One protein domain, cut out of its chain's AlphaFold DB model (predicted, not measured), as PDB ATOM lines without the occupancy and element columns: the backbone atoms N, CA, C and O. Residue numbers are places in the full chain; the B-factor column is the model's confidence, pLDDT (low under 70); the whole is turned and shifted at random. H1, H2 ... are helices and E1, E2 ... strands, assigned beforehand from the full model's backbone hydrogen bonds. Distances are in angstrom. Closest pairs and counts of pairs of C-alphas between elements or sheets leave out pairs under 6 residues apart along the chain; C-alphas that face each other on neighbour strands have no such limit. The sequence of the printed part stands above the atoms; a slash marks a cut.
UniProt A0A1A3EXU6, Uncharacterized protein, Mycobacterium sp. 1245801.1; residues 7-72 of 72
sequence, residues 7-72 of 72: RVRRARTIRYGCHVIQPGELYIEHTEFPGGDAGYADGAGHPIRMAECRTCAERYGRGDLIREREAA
ATOM      1  N   ARG A   7     126.033 -24.703 162.851       86.06
ATOM      2  CA  ARG A   7     126.815 -23.529 163.266       86.06
ATOM      3  C   ARG A   7     125.899 -22.349 163.520       86.06
ATOM      4  O   ARG A   7     125.160 -21.942 162.631       86.06
ATOM      5  N   VAL A   8     126.009 -21.752 164.703       91.06
ATOM      6  CA  VAL A   8     125.302 -20.507 165.007       91.06
ATOM      7  C   VAL A   8     126.037 -19.348 164.350       91.06
ATOM      8  O   VAL A   8     127.248 -19.177 164.519       91.06
ATOM      9  N   ARG A   9     125.309 -18.544 163.580       92.25
ATOM     10  CA  ARG A   9     125.834 -17.367 162.890       92.25
ATOM     11  C   ARG A   9     124.963 -16.157 163.178       92.25
ATOM     12  O   ARG A   9     123.775 -16.281 163.447       92.25
ATOM     13  N   ARG A  10     125.562 -14.974 163.052       92.88
ATOM     14  CA  ARG A  10     124.827 -13.710 163.008       92.88
ATOM     15  C   ARG A  10     124.529 -13.337 161.559       92.88
ATOM     16  O   ARG A  10     125.424 -13.386 160.708       92.88
ATOM     17  N   ALA A  11     123.281 -12.999 161.269       92.25
ATOM     18  CA  ALA A  11     122.847 -12.570 159.949       92.25
ATOM     19  C   ALA A  11     123.484 -11.219 159.596       92.25
ATOM     20  O   ALA A  11     123.394 -10.259 160.356       92.25
ATOM     21  N   ARG A  12     124.159 -11.150 158.443       91.94
ATOM     22  CA  ARG A  12     124.699  -9.891 157.888       91.94
ATOM     23  C   ARG A  12     123.734  -9.228 156.906       91.94
ATOM     24  O   ARG A  12     123.792  -8.026 156.702       91.94
ATOM     25  N   THR A  13     122.866 -10.031 156.303       89.75
ATOM     26  CA  THR A  13     121.804  -9.633 155.379       89.75
ATOM     27  C   THR A  13     120.538 -10.386 155.761       89.75
ATOM     28  O   THR A  13     120.606 -11.333 156.548       89.75
ATOM     29  N   ILE A  14     119.407 -10.011 155.165       88.06
ATOM     30  CA  ILE A  14     118.163 -10.773 155.296       88.06
ATOM     31  C   ILE A  14     118.417 -12.229 154.865       88.06
ATOM     32  O   ILE A  14     119.042 -12.474 153.825       88.06
ATOM     33  N   ARG A  15     117.974 -13.196 155.676       88.00
ATOM     34  CA  ARG A  15     117.996 -14.628 155.341       88.00
ATOM     35  C   ARG A  15     116.576 -15.162 155.320       88.00
ATOM     36  O   ARG A  15     115.768 -14.841 156.185       88.00
ATOM     37  N   TYR A  16     116.307 -16.010 154.341       79.31
ATOM     38  CA  TYR A  16     115.033 -16.694 154.207       79.31
ATOM     39  C   TYR A  16     115.214 -18.127 154.701       79.31
ATOM     40  O   TYR A  16     116.094 -18.843 154.225       79.31
ATOM     41  N   GLY A  17     114.427 -18.504 155.705       74.31
ATOM     42  CA  GLY A  17     114.393 -19.844 156.285       74.31
ATOM     43  C   GLY A  17     112.969 -20.208 156.697       74.31
ATOM     44  O   GLY A  17     112.030 -19.894 155.974       74.31
ATOM     45  N   CYS A  18     112.798 -20.782 157.895       72.56
ATOM     46  CA  CYS A  18     111.481 -20.929 158.550       72.56
ATOM     47  C   CYS A  18     110.672 -19.624 158.590       72.56
ATOM     48  O   CYS A  18     109.445 -19.643 158.575       72.56
ATOM     49  N   HIS A  19     111.377 -18.500 158.683       80.44
ATOM     50  CA  HIS A  19     110.843 -17.150 158.618       80.44
ATOM     51  C   HIS A  19     111.881 -16.212 157.980       80.44
ATOM     52  O   HIS A  19     113.011 -16.623 157.694       80.44
ATOM     53  N   VAL A  20     111.546 -14.927 157.839       88.81
ATOM     54  CA  VAL A  20     112.503 -13.879 157.445       88.81
ATOM     55  C   VAL A  20     113.384 -13.509 158.641       88.81
ATOM     56  O   VAL A  20     112.902 -12.916 159.597       88.81
ATOM     57  N   ILE A  21     114.661 -13.893 158.603       90.81
ATOM     58  CA  ILE A  21     115.672 -13.538 159.611       90.81
ATOM     59  C   ILE A  21     116.290 -12.195 159.214       90.81
ATOM     60  O   ILE A  21     116.833 -12.057 158.111       90.81
ATOM     61  N   GLN A  22     116.213 -11.215 160.105       93.56
ATOM     62  CA  GLN A  22     116.709  -9.857 159.907       93.56
ATOM     63  C   GLN A  22     118.227  -9.755 160.138       93.56
ATOM     64  O   GLN A  22     118.809 -10.550 160.885       93.56
ATOM     65  N   PRO A  23     118.910  -8.767 159.530       94.50
ATOM     66  CA  PRO A  23     120.301  -8.468 159.857       94.50
ATOM     67  C   PRO A  23     120.491  -8.232 161.364       94.50
ATOM     68  O   PRO A  23     119.710  -7.531 161.997       94.50
ATOM     69  N   GLY A  24     121.551  -8.802 161.937       92.44
ATOM     70  CA  GLY A  24     121.858  -8.723 163.368       92.44
ATOM     71  C   GLY A  24     121.313  -9.885 164.203       92.44
ATOM     72  O   GLY A  24     121.888 -10.171 165.254       92.44
ATOM     73  N   GLU A  25     120.296 -10.602 163.720       91.69
ATOM     74  CA  GLU A  25     119.737 -11.762 164.417       91.69
ATOM     75  C   GLU A  25     120.666 -12.980 164.352       91.69
ATOM     76  O   GLU A  25     121.441 -13.166 163.403       91.69
ATOM     77  N   LEU A  26     120.587 -13.830 165.376       92.69
ATOM     78  CA  LEU A  26     121.262 -15.122 165.393       92.69
ATOM     79  C   LEU A  26     120.380 -16.198 164.762       92.69
ATOM     80  O   LEU A  26     119.173 -16.249 164.986       92.69
ATOM     81  N   TYR A  27     121.015 -17.086 164.008       92.81
ATOM     82  CA  TYR A  27     120.371 -18.237 163.393       92.81
ATOM     83  C   TYR A  27     121.314 -19.436 163.381       92.81
ATOM     84  O   TYR A  27     122.541 -19.285 163.429       92.81
ATOM     85  N   ILE A  28     120.742 -20.630 163.292       91.62
ATOM     86  CA  ILE A  28     121.494 -21.866 163.108       91.62
ATOM     87  C   ILE A  28     121.585 -22.132 161.609       91.62
ATOM     88  O   ILE A  28     120.579 -22.288 160.924       91.62
ATOM     89  N   GLU A  29     122.802 -22.171 161.087       91.00
ATOM     90  CA  GLU A  29     123.063 -22.681 159.749       91.00
ATOM     91  C   GLU A  29     123.261 -24.194 159.843       91.00
ATOM     92  O   GLU A  29     124.127 -24.667 160.591       91.00
ATOM     93  N   HIS A  30     122.469 -24.948 159.087       86.56
ATOM     94  CA  HIS A  30     122.645 -26.388 158.938       86.56
ATOM     95  C   HIS A  30     122.389 -26.813 157.493       86.56
ATOM     96  O   HIS A  30     121.680 -26.145 156.743       86.56
ATOM     97  N   THR A  31     122.986 -27.930 157.091       88.31
ATOM     98  CA  THR A  31     122.671 -28.580 155.815       88.31
ATOM     99  C   THR A  31     121.673 -29.692 156.083       88.31
ATOM    100  O   THR A  31     121.848 -30.436 157.038       88.31
ATOM    101  N   GLU A  32     120.641 -29.822 155.267       85.00
ATOM    102  CA  GLU A  32     119.755 -30.982 155.248       85.00
ATOM    103  C   GLU A  32     120.078 -31.823 154.014       85.00
ATOM    104  O   GLU A  32     120.321 -31.273 152.943       85.00
ATOM    105  N   PHE A  33     120.130 -33.143 154.174       87.75
ATOM    106  CA  PHE A  33     120.401 -34.099 153.099       87.75
ATOM    107  C   PHE A  33     119.122 -34.891 152.797       87.75
ATOM    108  O   PHE A  33     118.300 -35.023 153.708       87.75
ATOM    109  N   PRO A  34     118.949 -35.425 151.572       88.50
ATOM    110  CA  PRO A  34     117.834 -36.321 151.270       88.50
ATOM    111  C   PRO A  34     117.761 -37.490 152.268       88.50
ATOM    112  O   PRO A  34     118.796 -38.036 152.657       88.50
ATOM    113  N   GLY A  35     116.553 -37.833 152.710       82.19
ATOM    114  CA  GLY A  35     116.252 -38.752 153.806       82.19
ATOM    115  C   GLY A  35     116.334 -38.119 155.200       82.19
ATOM    116  O   GLY A  35     116.339 -38.844 156.193       82.19
ATOM    117  N   GLY A  36     116.464 -36.791 155.290       74.94
ATOM    118  CA  GLY A  36     116.527 -36.047 156.548       74.94
ATOM    119  C   GLY A  36     115.158 -35.798 157.189       74.94
ATOM    120  O   GLY A  36     114.125 -35.845 156.532       74.94
ATOM    121  N   ASP A  37     115.161 -35.461 158.482       70.81
ATOM    122  CA  ASP A  37     113.941 -35.385 159.307       70.81
ATOM    123  C   ASP A  37     112.885 -34.370 158.828       70.81
ATOM    124  O   ASP A  37     111.707 -34.521 159.146       70.81
ATOM    125  N   ALA A  38     113.283 -33.313 158.113       71.56
ATOM    126  CA  ALA A  38     112.366 -32.257 157.680       71.56
ATOM    127  C   ALA A  38     111.846 -32.438 156.240       71.56
ATOM    128  O   ALA A  38     110.915 -31.735 155.847       71.56
ATOM    129  N   GLY A  39     112.398 -33.385 155.470       75.50
ATOM    130  CA  GLY A  39     111.966 -33.726 154.110       75.50
ATOM    131  C   GLY A  39     112.166 -32.631 153.053       75.50
ATOM    132  O   GLY A  39     111.767 -32.805 151.900       75.50
ATOM    133  N   TYR A  40     112.788 -31.497 153.385       76.81
ATOM    134  CA  TYR A  40     112.977 -30.405 152.427       76.81
ATOM    135  C   TYR A  40     113.995 -30.779 151.347       76.81
ATOM    136  O   TYR A  40     113.820 -30.447 150.174       76.81
ATOM    137  N   ALA A  41     115.051 -31.495 151.735       84.75
ATOM    138  CA  ALA A  41     116.053 -31.981 150.792       84.75
ATOM    139  C   ALA A  41     115.506 -33.085 149.868       84.75
ATOM    140  O   ALA A  41     115.994 -33.227 148.749       84.75
ATOM    141  N   ASP A  42     114.473 -33.819 150.298       84.38
ATOM    142  CA  ASP A  42     113.810 -34.838 149.474       84.38
ATOM    143  C   ASP A  42     113.033 -34.208 148.326       84.38
ATOM    144  O   ASP A  42     113.182 -34.620 147.178       84.38
ATOM    145  N   GLY A  43     112.272 -33.149 148.612       84.00
ATOM    146  CA  GLY A  43     111.583 -32.380 147.576       84.00
ATOM    147  C   GLY A  43     112.543 -31.700 146.592       84.00
ATOM    148  O   GLY A  43     112.223 -31.572 145.413       84.00
ATOM    149  N   ALA A  44     113.727 -31.286 147.056       85.25
ATOM    150  CA  ALA A  44     114.757 -30.672 146.214       85.25
ATOM    151  C   ALA A  44     115.607 -31.693 145.428       85.25
ATOM    152  O   ALA A  44     116.236 -31.332 144.433       85.25
ATOM    153  N   GLY A  45     115.671 -32.953 145.873       90.31
ATOM    154  CA  GLY A  45     116.514 -33.998 145.282       90.31
ATOM    155  C   GLY A  45     118.022 -33.823 145.521       90.31
ATOM    156  O   GLY A  45     118.827 -34.545 144.934       90.31
ATOM    157  N   HIS A  46     118.436 -32.874 146.363       87.06
ATOM    158  CA  HIS A  46     119.836 -32.618 146.703       87.06
ATOM    159  C   HIS A  46     119.962 -31.960 148.087       87.06
ATOM    160  O   HIS A  46     118.978 -31.437 148.611       87.06
ATOM    161  N   PRO A  47     121.164 -31.930 148.698       88.62
ATOM    162  CA  PRO A  47     121.348 -31.268 149.981       88.62
ATOM    163  C   PRO A  47     121.058 -29.769 149.898       88.62
ATOM    164  O   PRO A  47     121.455 -29.103 148.937       88.62
ATOM    165  N   ILE A  48     120.411 -29.226 150.924       85.31
ATOM    166  CA  ILE A  48     120.043 -27.810 151.007       85.31
ATOM    167  C   ILE A  48     120.632 -27.173 152.258       85.31
ATOM    168  O   ILE A  48     120.745 -27.805 153.306       85.31
ATOM    169  N   ARG A  49     121.017 -25.900 152.164       87.06
ATOM    170  CA  ARG A  49     121.450 -25.121 153.328       87.06
ATOM    171  C   ARG A  49     120.264 -24.357 153.884       87.06
ATOM    172  O   ARG A  49     119.662 -23.559 153.174       87.06
ATOM    173  N   MET A  50     119.994 -24.570 155.159       86.19
ATOM    174  CA  MET A  50     118.886 -23.973 155.881       86.19
ATOM    175  C   MET A  50     119.405 -22.963 156.898       86.19
ATOM    176  O   MET A  50     120.431 -23.170 157.555       86.19
ATOM    177  N   ALA A  51     118.680 -21.852 157.004       90.88
ATOM    178  CA  ALA A  51     118.844 -20.872 158.063       90.88
ATOM    179  C   ALA A  51     117.673 -21.022 159.039       90.88
ATOM    180  O   ALA A  51     116.532 -20.693 158.726       90.88
ATOM    181  N   GLU A  52     117.956 -21.547 160.220       90.12
ATOM    182  CA  GLU A  52     116.961 -21.812 161.248       90.12
ATOM    183  C   GLU A  52     116.937 -20.664 162.264       90.12
ATOM    184  O   GLU A  52     117.920 -20.357 162.938       90.12
ATOM    185  N   CYS A  53     115.784 -20.013 162.337       91.44
ATOM    186  CA  CYS A  53     115.449 -18.942 163.257       91.44
ATOM    187  C   CYS A  53     115.381 -19.403 164.716       91.44
ATOM    188  O   CYS A  53     115.143 -20.584 164.972       91.44
ATOM    189  N   ARG A  54     115.474 -18.469 165.679       89.69
ATOM    190  CA  ARG A  54     115.339 -18.777 167.118       89.69
ATOM    191  C   ARG A  54     114.086 -19.581 167.433       89.69
ATOM    192  O   ARG A  54     114.188 -20.618 168.074       89.69
ATOM    193  N   THR A  55     112.930 -19.144 166.948       89.75
ATOM    194  CA  THR A  55     111.653 -19.803 167.243       89.75
ATOM    195  C   THR A  55     111.633 -21.257 166.774       89.75
ATOM    196  O   THR A  55     111.134 -22.132 167.478       89.75
ATOM    197  N   CYS A  56     112.194 -21.546 165.595       88.75
ATOM    198  CA  CYS A  56     112.286 -22.924 165.114       88.75
ATOM    199  C   CYS A  56     113.349 -23.715 165.863       88.75
ATOM    200  O   CYS A  56     113.072 -24.840 166.261       88.75
ATOM    201  N   ALA A  57     114.501 -23.105 166.140       89.38
ATOM    202  CA  ALA A  57     115.523 -23.729 166.960       89.38
ATOM    203  C   ALA A  57     114.942 -24.156 168.315       89.38
ATOM    204  O   ALA A  57     115.119 -25.295 168.722       89.38
ATOM    205  N   GLU A  58     114.180 -23.299 168.994       90.25
ATOM    206  CA  GLU A  58     113.504 -23.638 170.250       90.25
ATOM    207  C   GLU A  58     112.478 -24.760 170.073       90.25
ATOM    208  O   GLU A  58     112.518 -25.744 170.810       90.25
ATOM    209  N   ARG A  59     111.617 -24.659 169.053       87.88
ATOM    210  CA  ARG A  59     110.610 -25.683 168.740       87.88
ATOM    211  C   ARG A  59     111.226 -27.060 168.484       87.88
ATOM    212  O   ARG A  59     110.635 -28.065 168.866       87.88
ATOM    213  N   TYR A  60     112.392 -27.109 167.847       84.31
ATOM    214  CA  TYR A  60     113.094 -28.345 167.498       84.31
ATOM    215  C   TYR A  60     114.187 -28.735 168.508       84.31
ATOM    216  O   TYR A  60     115.019 -29.591 168.201       84.31
ATOM    217  N   GLY A  61     114.199 -28.128 169.702       87.06
ATOM    218  CA  GLY A  61     115.097 -28.511 170.799       87.06
ATOM    219  C   GLY A  61     116.569 -28.133 170.590       87.06
ATOM    220  O   GLY A  61     117.451 -28.826 171.078       87.06
ATOM    221  N   ARG A  62     116.830 -27.066 169.829       88.50
ATOM    222  CA  ARG A  62     118.153 -26.516 169.465       88.50
ATOM    223  C   ARG A  62     118.345 -25.062 169.912       88.50
ATOM    224  O   ARG A  62     119.297 -24.400 169.502       88.50
ATOM    225  N   GLY A  63     117.402 -24.515 170.681       87.19
ATOM    226  CA  GLY A  63     117.446 -23.120 171.134       87.19
ATOM    227  C   GLY A  63     118.593 -22.827 172.107       87.19
ATOM    228  O   GLY A  63     119.016 -21.682 172.239       87.19
ATOM    229  N   ASP A  64     119.116 -23.860 172.763       89.69
ATOM    230  CA  ASP A  64     120.329 -23.837 173.581       89.69
ATOM    231  C   ASP A  64     121.545 -23.329 172.798       89.69
ATOM    232  O   ASP A  64     122.226 -22.426 173.274       89.69
ATOM    233  N   LEU A  65     121.739 -23.783 171.555       90.06
ATOM    234  CA  LEU A  65     122.864 -23.355 170.715       90.06
ATOM    235  C   LEU A  65     122.880 -21.833 170.506       90.06
ATOM    236  O   LEU A  65     123.931 -21.191 170.542       90.06
ATOM    237  N   ILE A  66     121.706 -21.234 170.294       90.25
ATOM    238  CA  ILE A  66     121.587 -19.782 170.127       90.25
ATOM    239  C   ILE A  66     121.892 -19.064 171.445       90.25
ATOM    240  O   ILE A  66     122.638 -18.086 171.424       90.25
ATOM    241  N   ARG A  67     121.368 -19.559 172.574       91.12
ATOM    242  CA  ARG A  67     121.596 -18.974 173.905       91.12
ATOM    243  C   ARG A  67     123.070 -19.000 174.305       91.12
ATOM    244  O   ARG A  67     123.592 -17.988 174.764       91.12
ATOM    245  N   GLU A  68     123.756 -20.117 174.075       90.25
ATOM    246  CA  GLU A  68     125.199 -20.239 174.311       90.25
ATOM    247  C   GLU A  68     125.989 -19.196 173.516       90.25
ATOM    248  O   GLU A  68     126.927 -18.594 174.035       90.25
ATOM    249  N   ARG A  69     125.586 -18.930 172.266       91.00
ATOM    250  CA  ARG A  69     126.262 -17.942 171.421       91.00
ATOM    251  C   ARG A  69     126.004 -16.497 171.837       91.00
ATOM    252  O   ARG A  69     126.834 -15.648 171.529       91.00
ATOM    253  N   GLU A  70     124.875 -16.198 172.471       87.50
ATOM    254  CA  GLU A  70     124.595 -14.862 173.016       87.50
ATOM    255  C   GLU A  70     125.395 -14.562 174.276       87.50
ATOM    256  O   GLU A  70     125.752 -13.410 174.507       87.50
ATOM    257  N   ALA A  71     125.670 -15.591 175.076       85.69
ATOM    258  CA  ALA A  71     126.448 -15.470 176.301       85.69
ATOM    259  C   ALA A  71     127.970 -15.363 176.062       85.69
ATOM    260  O   ALA A  71     128.702 -15.099 177.015       85.69
ATOM    261  N   ALA A  72     128.436 -15.578 174.823       76.06
ATOM    262  CA  ALA A  72     129.847 -15.633 174.425       76.06
ATOM    263  C   ALA A  72     130.254 -14.486 173.489       76.06
ATOM    264  O   ALA A  72     131.257 -13.808 173.793       76.06
TER     265      ALA A  72
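AT A GLANCE: This is residues 7 to 72 of the 72 residues of an uncharacterized protein of Mycobacterium sp. 1245801.1 (UniProt A0A1A3EXU6). Look first for a small antiparallel sheet of three strands, with a helical hairpin, H2 and H3, at one end, where H3 packs on E1 and E2; E2 and E3 reach away from it as a ribbon to the small helix H1 at the far end. Between E1 and E2 the chain makes a long loop, residues 11 to 25, which folds back on itself through a short antiparallel pairing of residues 15 to 16 with 20 to 21. The printed part has 66 residues, with three named helices and three named strands in the order E1 E2 H1 E3 H2 H3; the sheet's order is E1 E2 E3, and the class is mixed, helices and strands. The whole is compact, with a radius of gyration of the C-alphas of 12.1 A and spans of 36 by 24 by 16 A.

HOW THE PARTS SIT: Start at E2, residues 26 to 32, the inner strand. E1, residues 7 to 10, is an edge strand antiparallel to it at 140 degrees, and the two form a hairpin; look for N 9 and O 27, 2.9 A apart and within hydrogen-bond range. The other edge strand, E3, residues 48 to 52, is antiparallel to E2 at 153 degrees, with N 30 and O 50 3.1 A apart, also within range. H3, residues 63 to 70, is on the sheet at a height of 8.9 A; it lies over E1 and only just over E2, on which 3 of its 8 C-alphas fall. On the local plane its line and that of E1 stand at 53 degrees, slantwise to the strands; the closest C-alphas of E1 and H3 are those of Val 8 and Ile 66, 6.4 A apart. H2, residues 54 to 59, only grazes the sheet with its residues 54 to 58. H2 and H3 touch and form a helical hairpin, opposite ways at a shallow tilt of 28 degrees; their closest C-alphas are those of Ala 57 and Gly 63, 4.6 A apart. H1, residues 40 to 44, only grazes the sheet with its residues 40 to 42, and is apart from H2 and H3. In H1, H2 and H3 every O i to N i+4 pair is within hydrogen-bond range.

IN THESE COORDINATES: Find C-alpha 7 at (126.815, -23.529, 163.266), where E1 begins; it is 10.0 A long. Then find C-alpha 26 at (121.262, -15.122, 165.393), from which E2 runs 18.9 A. E3 is 12.3 A long, H1 6.5 A and H2 8.5 A. H3, 11.1 A long, ends at C-alpha 70, at (124.595, -14.862, 173.016).

THE WHOLE: Look to Gly 45 and Ala 71 for the two C-alphas farthest apart, 37.5 A. The printed part has no cut and ends at residue 72, the chain's last. The link from E1 to E2 is long, with 15 residues. The mean pLDDT of the printed part is 86.9, and no printed residue is under 70.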